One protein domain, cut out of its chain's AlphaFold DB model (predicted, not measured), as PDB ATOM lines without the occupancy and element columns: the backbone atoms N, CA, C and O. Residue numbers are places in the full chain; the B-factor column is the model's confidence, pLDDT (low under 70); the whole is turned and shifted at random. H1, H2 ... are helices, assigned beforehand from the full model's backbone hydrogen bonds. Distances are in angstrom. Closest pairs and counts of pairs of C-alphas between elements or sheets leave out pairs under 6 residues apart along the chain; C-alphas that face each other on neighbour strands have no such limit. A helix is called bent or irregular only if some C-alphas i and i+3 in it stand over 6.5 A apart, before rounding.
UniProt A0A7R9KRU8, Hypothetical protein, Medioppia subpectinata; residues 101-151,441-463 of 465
ATOM      1  N   GLU A 101      79.520 119.852 -24.830       83.25
ATOM      2  CA  GLU A 101      78.113 119.707 -24.418       83.25
ATOM      3  C   GLU A 101      77.829 118.367 -23.742       83.25
ATOM      4  O   GLU A 101      77.327 118.331 -22.618       83.25
ATOM      5  N   ALA A 102      78.233 117.269 -24.383       83.50
ATOM      6  CA  ALA A 102      78.071 115.933 -23.824       83.50
ATOM      7  C   ALA A 102      78.877 115.758 -22.525       83.50
ATOM      8  O   ALA A 102      78.380 115.181 -21.559       83.50
ATOM      9  N   ALA A 103      80.097 116.301 -22.467       84.12
ATOM     10  CA  ALA A 103      80.924 116.257 -21.264       84.12
ATOM     11  C   ALA A 103      80.288 117.048 -20.109       84.12
ATOM     12  O   ALA A 103      80.217 116.545 -18.992       84.12
ATOM     13  N   ARG A 104      79.759 118.249 -20.376       86.19
ATOM     14  CA  ARG A 104      79.045 119.083 -19.395       86.19
ATOM     15  C   ARG A 104      77.806 118.377 -18.854       86.19
ATOM     16  O   ARG A 104      77.591 118.387 -17.646       86.19
ATOM     17  N   LEU A 105      77.039 117.720 -19.725       86.88
ATOM     18  CA  LEU A 105      75.877 116.930 -19.320       86.88
ATOM     19  C   LEU A 105      76.284 115.788 -18.378       86.88
ATOM     20  O   LEU A 105      75.686 115.621 -17.317       86.88
ATOM     21  N   VAL A 106      77.340 115.046 -18.724       87.12
ATOM     22  CA  VAL A 106      77.889 113.976 -17.878       87.12
ATOM     23  C   VAL A 106      78.339 114.522 -16.520       87.12
ATOM     24  O   VAL A 106      77.951 113.981 -15.487       87.12
ATOM     25  N   LEU A 107      79.112 115.612 -16.500       85.75
ATOM     26  CA  LEU A 107      79.567 116.239 -15.256       85.75
ATOM     27  C   LEU A 107      78.395 116.714 -14.387       85.75
ATOM     28  O   LEU A 107      78.437 116.544 -13.172       85.75
ATOM     29  N   SER A 108      77.335 117.249 -14.995       84.44
ATOM     30  CA  SER A 108      76.126 117.664 -14.282       84.44
ATOM     31  C   SER A 108      75.386 116.471 -13.667       84.44
ATOM     32  O   SER A 108      75.067 116.498 -12.481       84.44
ATOM     33  N   HIS A 109      75.209 115.373 -14.413       87.06
ATOM     34  CA  HIS A 109      74.590 114.145 -13.895       87.06
ATOM     35  C   HIS A 109      75.349 113.534 -12.715       87.06
ATOM     36  O   HIS A 109      74.730 113.009 -11.792       87.06
ATOM     37  N   PHE A 110      76.680 113.610 -12.725       84.25
ATOM     38  CA  PHE A 110      77.511 113.152 -11.613       84.25
ATOM     39  C   PHE A 110      77.663 114.186 -10.489       84.25
ATOM     40  O   PHE A 110      78.439 113.968  -9.564       84.25
ATOM     41  N   SER A 111      76.917 115.293 -10.544       80.62
ATOM     42  CA  SER A 111      76.974 116.381  -9.561       80.62
ATOM     43  C   SER A 111      78.355 117.046  -9.439       80.62
ATOM     44  O   SER A 111      78.676 117.627  -8.410       80.62
ATOM     45  N   PHE A 112      79.181 116.983 -10.489       77.12
ATOM     46  CA  PHE A 112      80.451 117.717 -10.584       77.12
ATOM     47  C   PHE A 112      80.282 119.119 -11.186       77.12
ATOM     48  O   PHE A 112      81.222 119.908 -11.171       77.12
ATOM     49  N   LEU A 113      79.112 119.408 -11.762       78.75
ATOM     50  CA  LEU A 113      78.775 120.675 -12.410       78.75
ATOM     51  C   LEU A 113      77.317 121.054 -12.079       78.75
ATOM     52  O   LEU A 113      76.442 121.006 -12.947       78.75
ATOM     53  N   THR A 114      77.040 121.372 -10.811       73.81
ATOM     54  CA  THR A 114      75.735 121.883 -10.341       73.81
ATOM     55  C   THR A 114      75.869 123.276  -9.738       73.81
ATOM     56  O   THR A 114      76.950 123.691  -9.323       73.81
ATOM     57  N   PHE A 115      74.758 124.009  -9.671       66.75
ATOM     58  CA  PHE A 115      74.735 125.347  -9.082       66.75
ATOM     59  C   PHE A 115      75.211 125.346  -7.620       66.75
ATOM     60  O   PHE A 115      75.956 126.241  -7.241       66.75
ATOM     61  N   GLU A 116      74.897 124.301  -6.840       67.50
ATOM     62  CA  GLU A 116      75.387 124.171  -5.459       67.50
ATOM     63  C   GLU A 116      76.915 124.031  -5.407       67.50
ATOM     64  O   GLU A 116      77.566 124.732  -4.637       67.50
ATOM     65  N   THR A 117      77.507 123.206  -6.280       66.31
ATOM     66  CA  THR A 117      78.974 123.055  -6.355       66.31
ATOM     67  C   THR A 117      79.704 124.304  -6.849       66.31
ATOM     68  O   THR A 117      80.890 124.449  -6.583       66.31
ATOM     69  N   LEU A 118      79.009 125.197  -7.563       63.22
ATOM     70  CA  LEU A 118      79.555 126.463  -8.063       63.22
ATOM     71  C   LEU A 118      79.447 127.605  -7.043       63.22
ATOM     72  O   LEU A 118      80.175 128.590  -7.157       63.22
ATOM     73  N   GLN A 119      78.503 127.509  -6.102       60.41
ATOM     74  CA  GLN A 119      78.167 128.583  -5.170       60.41
ATOM     75  C   GLN A 119      78.803 128.375  -3.792       60.41
ATOM     76  O   GLN A 119      79.298 129.338  -3.208       60.41
ATOM     77  N   ASP A 120      78.861 127.124  -3.327       56.25
ATOM     78  CA  ASP A 120      79.421 126.742  -2.037       56.25
ATOM     79  C   ASP A 120      80.538 125.713  -2.247       56.25
ATOM     80  O   ASP A 120      80.305 124.505  -2.242       56.25
ATOM     81  N   ALA A 121      81.785 126.170  -2.397       53.66
ATOM     82  CA  ALA A 121      82.919 125.283  -2.165       53.66
ATOM     83  C   ALA A 121      82.862 124.870  -0.681       53.66
ATOM     84  O   ALA A 121      83.025 125.739   0.184       53.66
ATOM     85  N   PRO A 122      82.596 123.594  -0.333       51.72
ATOM     86  CA  PRO A 122      82.480 123.203   1.060       51.72
ATOM     87  C   PRO A 122      83.801 123.520   1.762       51.72
ATOM     88  O   PRO A 122      84.861 123.000   1.402       51.72
ATOM     89  N   MET A 123      83.717 124.409   2.752       45.47
ATOM     90  CA  MET A 123      84.806 124.818   3.636       45.47
ATOM     91  C   MET A 123      85.459 123.569   4.246       45.47
ATOM     92  O   MET A 123      84.986 123.046   5.250       45.47
ATOM     93  N   GLY A 124      86.517 123.051   3.613       50.31
ATOM     94  CA  GLY A 124      87.219 121.846   4.068       50.31
ATOM     95  C   GLY A 124      87.700 120.881   2.980       50.31
ATOM     96  O   GLY A 124      88.570 120.058   3.267       50.31
ATOM     97  N   GLN A 125      87.225 120.965   1.730       53.31
ATOM     98  CA  GLN A 125      87.762 120.106   0.663       53.31
ATOM     99  C   GLN A 125      89.136 120.603   0.181       53.31
ATOM    100  O   GLN A 125      89.259 121.605  -0.516       53.31
ATOM    101  N   MET A 126      90.199 119.871   0.533       49.75
ATOM    102  CA  MET A 126      91.581 120.175   0.119       49.75
ATOM    103  C   MET A 126      91.858 119.917  -1.375       49.75
ATOM    104  O   MET A 126      92.894 120.336  -1.897       49.75
ATOM    105  N   ILE A 127      90.954 119.225  -2.074       54.50
ATOM    106  CA  ILE A 127      91.069 118.902  -3.499       54.50
ATOM    107  C   ILE A 127      89.774 119.350  -4.196       54.50
ATOM    108  O   ILE A 127      88.710 118.889  -3.791       54.50
ATOM    109  N   PRO A 128      89.845 120.223  -5.219       63.44
ATOM    110  CA  PRO A 128      88.665 120.647  -5.970       63.44
ATOM    111  C   PRO A 128      88.061 119.482  -6.768       63.44
ATOM    112  O   PRO A 128      88.783 118.586  -7.213       63.44
ATOM    113  N   SER A 129      86.739 119.511  -6.961       71.50
ATOM    114  CA  SER A 129      85.959 118.479  -7.668       71.50
ATOM    115  C   SER A 129      86.370 118.314  -9.136       71.50
ATOM    116  O   SER A 129      86.345 117.207  -9.675       71.50
ATOM    117  N   LEU A 130      86.806 119.405  -9.768       80.81
ATOM    118  CA  LEU A 130      87.322 119.449 -11.130       80.81
ATOM    119  C   LEU A 130      88.731 120.044 -11.147       80.81
ATOM    120  O   LEU A 130      89.034 121.026 -10.472       80.81
ATOM    121  N   ILE A 131      89.612 119.434 -11.941       82.75
ATOM    122  CA  ILE A 131      91.021 119.821 -12.038       82.75
ATOM    123  C   ILE A 131      91.402 119.938 -13.511       82.75
ATOM    124  O   ILE A 131      91.323 118.962 -14.257       82.75
ATOM    125  N   ALA A 132      91.879 121.115 -13.927       86.81
ATOM    126  CA  ALA A 132      92.510 121.272 -15.233       86.81
ATOM    127  C   ALA A 132      93.888 120.605 -15.254       86.81
ATOM    128  O   ALA A 132      94.707 120.794 -14.350       86.81
ATOM    129  N   LEU A 133      94.167 119.861 -16.324       90.12
ATOM    130  CA  LEU A 133      95.456 119.218 -16.555       90.12
ATOM    131  C   LEU A 133      96.212 119.908 -17.695       90.12
ATOM    132  O   LEU A 133      95.635 120.315 -18.701       90.12
ATOM    133  N   ASN A 134      97.530 120.005 -17.548       87.88
ATOM    134  CA  ASN A 134      98.434 120.528 -18.558       87.88
ATOM    135  C   ASN A 134      98.761 119.454 -19.602       87.88
ATOM    136  O   ASN A 134      99.671 118.642 -19.418       87.88
ATOM    137  N   SER A 135      98.063 119.495 -20.735       84.62
ATOM    138  CA  SER A 135      98.292 118.586 -21.861       84.62
ATOM    139  C   SER A 135      99.548 118.898 -22.687       84.62
ATOM    140  O   SER A 135      99.924 118.095 -23.534       84.62
ATOM    141  N   LYS A 136     100.226 120.035 -22.457       87.06
ATOM    142  CA  LYS A 136     101.390 120.464 -23.260       87.06
ATOM    143  C   LYS A 136     102.689 119.736 -22.907       87.06
ATOM    144  O   LYS A 136     103.687 119.894 -23.602       87.06
ATOM    145  N   SER A 137     102.715 118.981 -21.810       86.56
ATOM    146  CA  SER A 137     103.907 118.228 -21.419       86.56
ATOM    147  C   SER A 137     104.133 117.040 -22.358       86.56
ATOM    148  O   SER A 137     103.222 116.241 -22.570       86.56
ATOM    149  N   ALA A 138     105.362 116.873 -22.855       84.75
ATOM    150  CA  ALA A 138     105.735 115.760 -23.734       84.75
ATOM    151  C   ALA A 138     105.459 114.376 -23.104       84.75
ATOM    152  O   ALA A 138     105.059 113.440 -23.794       84.75
ATOM    153  N   ASP A 139     105.586 114.263 -21.778       89.38
ATOM    154  CA  ASP A 139     105.347 113.016 -21.043       89.38
ATOM    155  C   ASP A 139     103.851 112.724 -20.804       89.38
ATOM    156  O   ASP A 139     103.507 111.606 -20.412       89.38
ATOM    157  N   PHE A 140     102.953 113.704 -20.980       90.94
ATOM    158  CA  PHE A 140     101.533 113.567 -20.624       90.94
ATOM    159  C   PHE A 140     100.859 112.454 -21.428       90.94
ATOM    160  O   PHE A 140     100.280 111.532 -20.854       90.94
ATOM    161  N   VAL A 141     101.028 112.486 -22.752       89.75
ATOM    162  CA  VAL A 141     100.461 111.489 -23.671       89.75
ATOM    163  C   VAL A 141     101.004 110.091 -23.371       89.75
ATOM    164  O   VAL A 141     100.248 109.125 -23.363       89.75
ATOM    165  N   SER A 142     102.297 109.968 -23.060       88.69
ATOM    166  CA  SER A 142     102.910 108.687 -22.680       88.69
ATOM    167  C   SER A 142     102.308 108.119 -21.385       88.69
ATOM    168  O   SER A 142     101.983 106.931 -21.296       88.69
ATOM    169  N   ASN A 143     102.076 108.973 -20.383       90.12
ATOM    170  CA  ASN A 143     101.432 108.556 -19.136       90.12
ATOM    171  C   ASN A 143      99.950 108.212 -19.318       90.12
ATOM    172  O   ASN A 143      99.479 107.296 -18.644       90.12
ATOM    173  N   LEU A 144      99.242 108.887 -20.229       90.12
ATOM    174  CA  LEU A 144      97.860 108.561 -20.579       90.12
ATOM    175  C   LEU A 144      97.772 107.214 -21.309       90.12
ATOM    176  O   LEU A 144      97.007 106.355 -20.892       90.12
ATOM    177  N   LYS A 145      98.658 106.956 -22.281       85.38
ATOM    178  CA  LYS A 145      98.788 105.632 -22.920       85.38
ATOM    179  C   LYS A 145      99.064 104.529 -21.897       85.38
ATOM    180  O   LYS A 145      98.480 103.453 -21.958       85.38
ATOM    181  N   THR A 146      99.923 104.812 -20.915       85.81
ATOM    182  CA  THR A 146     100.178 103.879 -19.809       85.81
ATOM    183  C   THR A 146      98.918 103.656 -18.969       85.81
ATOM    184  O   THR A 146      98.641 102.523 -18.593       85.81
ATOM    185  N   LEU A 147      98.136 104.701 -18.677       89.44
ATOM    186  CA  LEU A 147      96.861 104.573 -17.967       89.44
ATOM    187  C   LEU A 147      95.869 103.712 -18.760       89.44
ATOM    188  O   LEU A 147      95.227 102.842 -18.178       89.44
ATOM    189  N   ASP A 148      95.766 103.914 -20.069       84.94
ATOM    190  CA  ASP A 148      94.851 103.164 -20.931       84.94
ATOM    191  C   ASP A 148      95.261 101.701 -21.100       84.94
ATOM    192  O   ASP A 148      94.392 100.837 -21.158       84.94
ATOM    193  N   SER A 149      96.560 101.393 -21.035       80.50
ATOM    194  CA  SER A 149      97.043 100.005 -20.984       80.50
ATOM    195  C   SER A 149      96.736  99.275 -19.669       80.50
ATOM    196  O   SER A 149      96.898  98.058 -19.588       80.50
ATOM    197  N   ILE A 150      96.295  99.979 -18.614       84.81
ATOM    198  CA  ILE A 150      95.852  99.323 -17.378       84.81
ATOM    199  C   ILE A 150      94.470  98.722 -17.632       84.81
ATOM    200  O   ILE A 150      93.462  99.436 -17.616       84.81
ATOM    201  N   SER A 151      94.445  97.399 -17.808       83.56
ATOM    202  CA  SER A 151      93.218  96.609 -17.929       83.56
ATOM    203  C   SER A 151      92.252  96.878 -16.771       83.56
ATOM    204  O   SER A 151      92.650  97.158 -15.641       83.56
ATOM    205  N   ILE A 441      95.799 107.537 -12.107       93.00
ATOM    206  CA  ILE A 441      95.051 108.792 -12.272       93.00
ATOM    207  C   ILE A 441      95.543 109.831 -11.259       93.00
ATOM    208  O   ILE A 441      95.837 110.953 -11.653       93.00
ATOM    209  N   GLN A 442      95.717 109.461  -9.988       91.44
ATOM    210  CA  GLN A 442      96.247 110.370  -8.962       91.44
ATOM    211  C   GLN A 442      97.672 110.858  -9.280       91.44
ATOM    212  O   GLN A 442      97.944 112.047  -9.141       91.44
ATOM    213  N   ASP A 443      98.571 109.987  -9.755       92.12
ATOM    214  CA  ASP A 443      99.920 110.380 -10.218       92.12
ATOM    215  C   ASP A 443      99.851 111.375 -11.389       92.12
ATOM    216  O   ASP A 443     100.565 112.378 -11.388       92.12
ATOM    217  N   ILE A 444      98.962 111.139 -12.360       92.75
ATOM    218  CA  ILE A 444      98.736 112.056 -13.488       92.75
ATOM    219  C   ILE A 444      98.214 113.406 -12.980       92.75
ATOM    220  O   ILE A 444      98.768 114.445 -13.338       92.75
ATOM    221  N   VAL A 445      97.204 113.407 -12.112       91.38
ATOM    222  CA  VAL A 445      96.647 114.634 -11.528       91.38
ATOM    223  C   VAL A 445      97.734 115.414 -10.790       91.38
ATOM    224  O   VAL A 445      97.954 116.581 -11.091       91.38
ATOM    225  N   ASN A 446      98.485 114.773  -9.896       89.75
ATOM    226  CA  ASN A 446      99.530 115.439  -9.116       89.75
ATOM    227  C   ASN A 446     100.668 115.994  -9.983       89.75
ATOM    228  O   ASN A 446     101.260 117.015  -9.643       89.75
ATOM    229  N   ARG A 447     100.988 115.334 -11.101       91.56
ATOM    230  CA  ARG A 447     102.085 115.741 -11.988       91.56
ATOM    231  C   ARG A 447     101.698 116.845 -12.966       91.56
ATOM    232  O   ARG A 447     102.554 117.649 -13.324       91.56
ATOM    233  N   TYR A 448     100.452 116.846 -13.433       92.62
ATOM    234  CA  TYR A 448     100.011 117.695 -14.541       92.62
ATOM    235  C   TYR A 448      98.939 118.711 -14.154       92.62
ATOM    236  O   TYR A 448      98.491 119.450 -15.025       92.62
ATOM    237  N   ARG A 449      98.524 118.785 -12.887       89.75
ATOM    238  CA  ARG A 449      97.567 119.791 -12.412       89.75
ATOM    239  C   ARG A 449      98.022 121.206 -12.762       89.75
ATOM    240  O   ARG A 449      99.136 121.616 -12.443       89.75
ATOM    241  N   LEU A 450      97.114 121.962 -13.369       86.75
ATOM    242  CA  LEU A 450      97.220 123.406 -13.493       86.75
ATOM    243  C   LEU A 450      96.605 124.060 -12.257       86.75
ATOM    244  O   LEU A 450      95.510 123.701 -11.820       86.75
ATOM    245  N   MET A 451      97.314 125.035 -11.699       83.25
ATOM    246  CA  MET A 451      96.780 125.905 -10.657       83.25
ATOM    247  C   MET A 451      96.025 127.047 -11.335       83.25
ATOM    248  O   MET A 451      96.585 128.117 -11.547       83.25
ATOM    249  N   LEU A 452      94.781 126.780 -11.736       78.81
ATOM    250  CA  LEU A 452      93.864 127.798 -12.247       78.81
ATOM    251  C   LEU A 452      92.900 128.230 -11.138       78.81
ATOM    252  O   LEU A 452      92.489 127.378 -10.340       78.81
ATOM    253  N   PRO A 453      92.513 129.515 -11.083       81.44
ATOM    254  CA  PRO A 453      91.366 129.922 -10.294       81.44
ATOM    255  C   PRO A 453      90.104 129.245 -10.840       81.44
ATOM    256  O   PRO A 453      89.952 129.017 -12.041       81.44
ATOM    257  N   GLU A 454      89.190 128.924  -9.935       76.50
ATOM    258  CA  GLU A 454      87.980 128.163 -10.232       76.50
ATOM    259  C   GLU A 454      87.101 128.831 -11.311       76.50
ATOM    260  O   GLU A 454      86.603 128.167 -12.220       76.50
ATOM    261  N   SER A 455      87.009 130.163 -11.302       79.50
ATOM    262  CA  SER A 455      86.292 130.938 -12.324       79.50
ATOM    263  C   SER A 455      86.869 130.765 -13.733       79.50
ATOM    264  O   SER A 455      86.117 130.655 -14.701       79.50
ATOM    265  N   GLU A 456      88.194 130.709 -13.866       82.31
ATOM    266  CA  GLU A 456      88.873 130.521 -15.150       82.31
ATOM    267  C   GLU A 456      88.713 129.082 -15.655       82.31
ATOM    268  O   GLU A 456      88.485 128.865 -16.848       82.31
ATOM    269  N   LEU A 457      88.749 128.104 -14.742       81.88
ATOM    270  CA  LEU A 457      88.462 126.703 -15.052       81.88
ATOM    271  C   LEU A 457      87.055 126.550 -15.640       81.88
ATOM    272  O   LEU A 457      86.912 126.003 -16.735       81.88
ATOM    273  N   TYR A 458      86.024 127.058 -14.962       80.81
ATOM    274  CA  TYR A 458      84.654 126.962 -15.469       80.81
ATOM    275  C   TYR A 458      84.471 127.752 -16.758       80.81
ATOM    276  O   TYR A 458      83.891 127.224 -17.704       80.81
ATOM    277  N   ASN A 459      85.035 128.958 -16.863       83.75
ATOM    278  CA  ASN A 459      84.983 129.720 -18.109       83.75
ATOM    279  C   ASN A 459      85.545 128.908 -19.292       83.75
ATOM    280  O   ASN A 459      84.957 128.894 -20.373       83.75
ATOM    281  N   SER A 460      86.627 128.150 -19.079       80.19
ATOM    282  CA  SER A 460      87.205 127.280 -20.112       80.19
ATOM    283  C   SER A 460      86.312 126.101 -20.529       80.19
ATOM    284  O   SER A 460      86.424 125.635 -21.659       80.19
ATOM    285  N   LEU A 461      85.406 125.635 -19.658       79.31
ATOM    286  CA  LEU A 461      84.446 124.568 -19.972       79.31
ATOM    287  C   LEU A 461      83.268 125.064 -20.817       79.31
ATOM    288  O   LEU A 461      82.645 124.263 -21.516       79.31
ATOM    289  N   PHE A 462      82.937 126.357 -20.743       81.44
ATOM    290  CA  PHE A 462      81.792 126.955 -21.443       81.44
ATOM    291  C   PHE A 462      82.181 127.793 -22.664       81.44
ATOM    292  O   PHE A 462      81.367 127.952 -23.571       81.44
ATOM    293  N   THR A 463      83.423 128.268 -22.732       73.94
ATOM    294  CA  THR A 463      83.936 128.990 -23.898       73.94
ATOM    295  C   THR A 463      84.361 127.984 -24.967       73.94
ATOM    296  O   THR A 463      85.350 127.273 -24.793       73.94
TER     297      THR A 463
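Overview. This is residues 101 to 151 and 441 to 463 of the 465 residues of the protein "Hypothetical protein" of Medioppia subpectinata (UniProt A0A7R9KRU8). Two groups of short helices stand at the two ends of a loose, open model: H3 and H4 pack side by side, running opposite ways, at one end, while H1, H2 and H5 are spread out at the other end with little contact among them. Two stretches without a named element cross from one end to the other, residues 120 to 137 between H2 and H3 and residues 449 to 453 between H4 and H5, and of the first of these residues 122 to 127 stick out free. The printed part has 74 residues with five named helices, in the order H1, H2, H3, H4, H5, and no named strand; the class is all helix. The whole is only just loose, close to compact, with a radius of gyration of the C-alphas of 14.0 A, and the C-alphas span 36 by 25 by 25 A along their three main axes.

Arrangement. The printed part begins with H1, residues 101 to 109, and a tight link of 5 residues leads to H2, residues 115 to 119. H1 and H2 are apart. H2 touches no helix. A long link of 18 residues, 120 to 137, then leads to H3, residues 138 to 148, which is apart from both H1 and H2. H3 touches H4, residues 441 to 448, with 5 pairs of C-alphas within 8 A. Their closest C-alphas are those of Asn 143 and Ile 444, 7.2 A apart. The two lines stand at a shallow tilt of 6 degrees, opposite ways, and the centres are 10.8 A apart. A tight link of 5 residues leads from H4 to H5, residues 454 to 462, and these two helices are apart. H5 is close to H1 but not clearly touching it, with 1 pair of C-alphas within 8 A, those of Arg 104 and Leu 461 at 7.7 A. The lines of H1 and H5 stand at a steep tilt of 51 degrees, opposite ways, and their centres are 14.2 A apart. H5 is also apart from H2 and from H3. In H1, H2, H4 and H5 every O i to N i+4 pair is within hydrogen-bond range; in H3 it is 6 of 7.

Along the chain. H1 runs from Glu 101, with its C-alpha at (78.113, 119.707, -24.418), to His 109, 12.4 A from first to last C-alpha. H2, Phe 115 to Gln 119, measures 6.1 A. H3, Ala 138 to Asp 148, is the longest helix by residues, with 11 residues and 16.9 A; its C-alpha 138 is at (105.735, 115.760, -23.734). H3 is irregular, but only just: C-alphas 138 and 141 are 6.8 A apart, against about 5 A in a regular helix, and its line is a rough one. H4, Ile 441 to Tyr 448, measures 10.4 A. H5, Glu 454 to Phe 462, measures 12.9 A and ends with C-alpha 462 at (81.792, 126.955, -21.443).

Size, cuts and confidence. The two C-alphas farthest apart are those of Gln 119 and Ser 149, 37.7 A, while those of Glu 101 and Thr 463, the first and last printed, are 11.0 A apart. Residues 152 to 440 are cut out and not printed, and C-alphas 151 and 441 are 13.6 A apart across that cut, between H3 and H4. Of the links that are printed whole, H2 to H3 is long; its C-alphas lie 3 to 19 A from the mean of all C-alphas. The mean pLDDT of the printed part is 79.7, and confidence is low, under 70, in residues 115 to 128, of which 115 to 119 belong to H2.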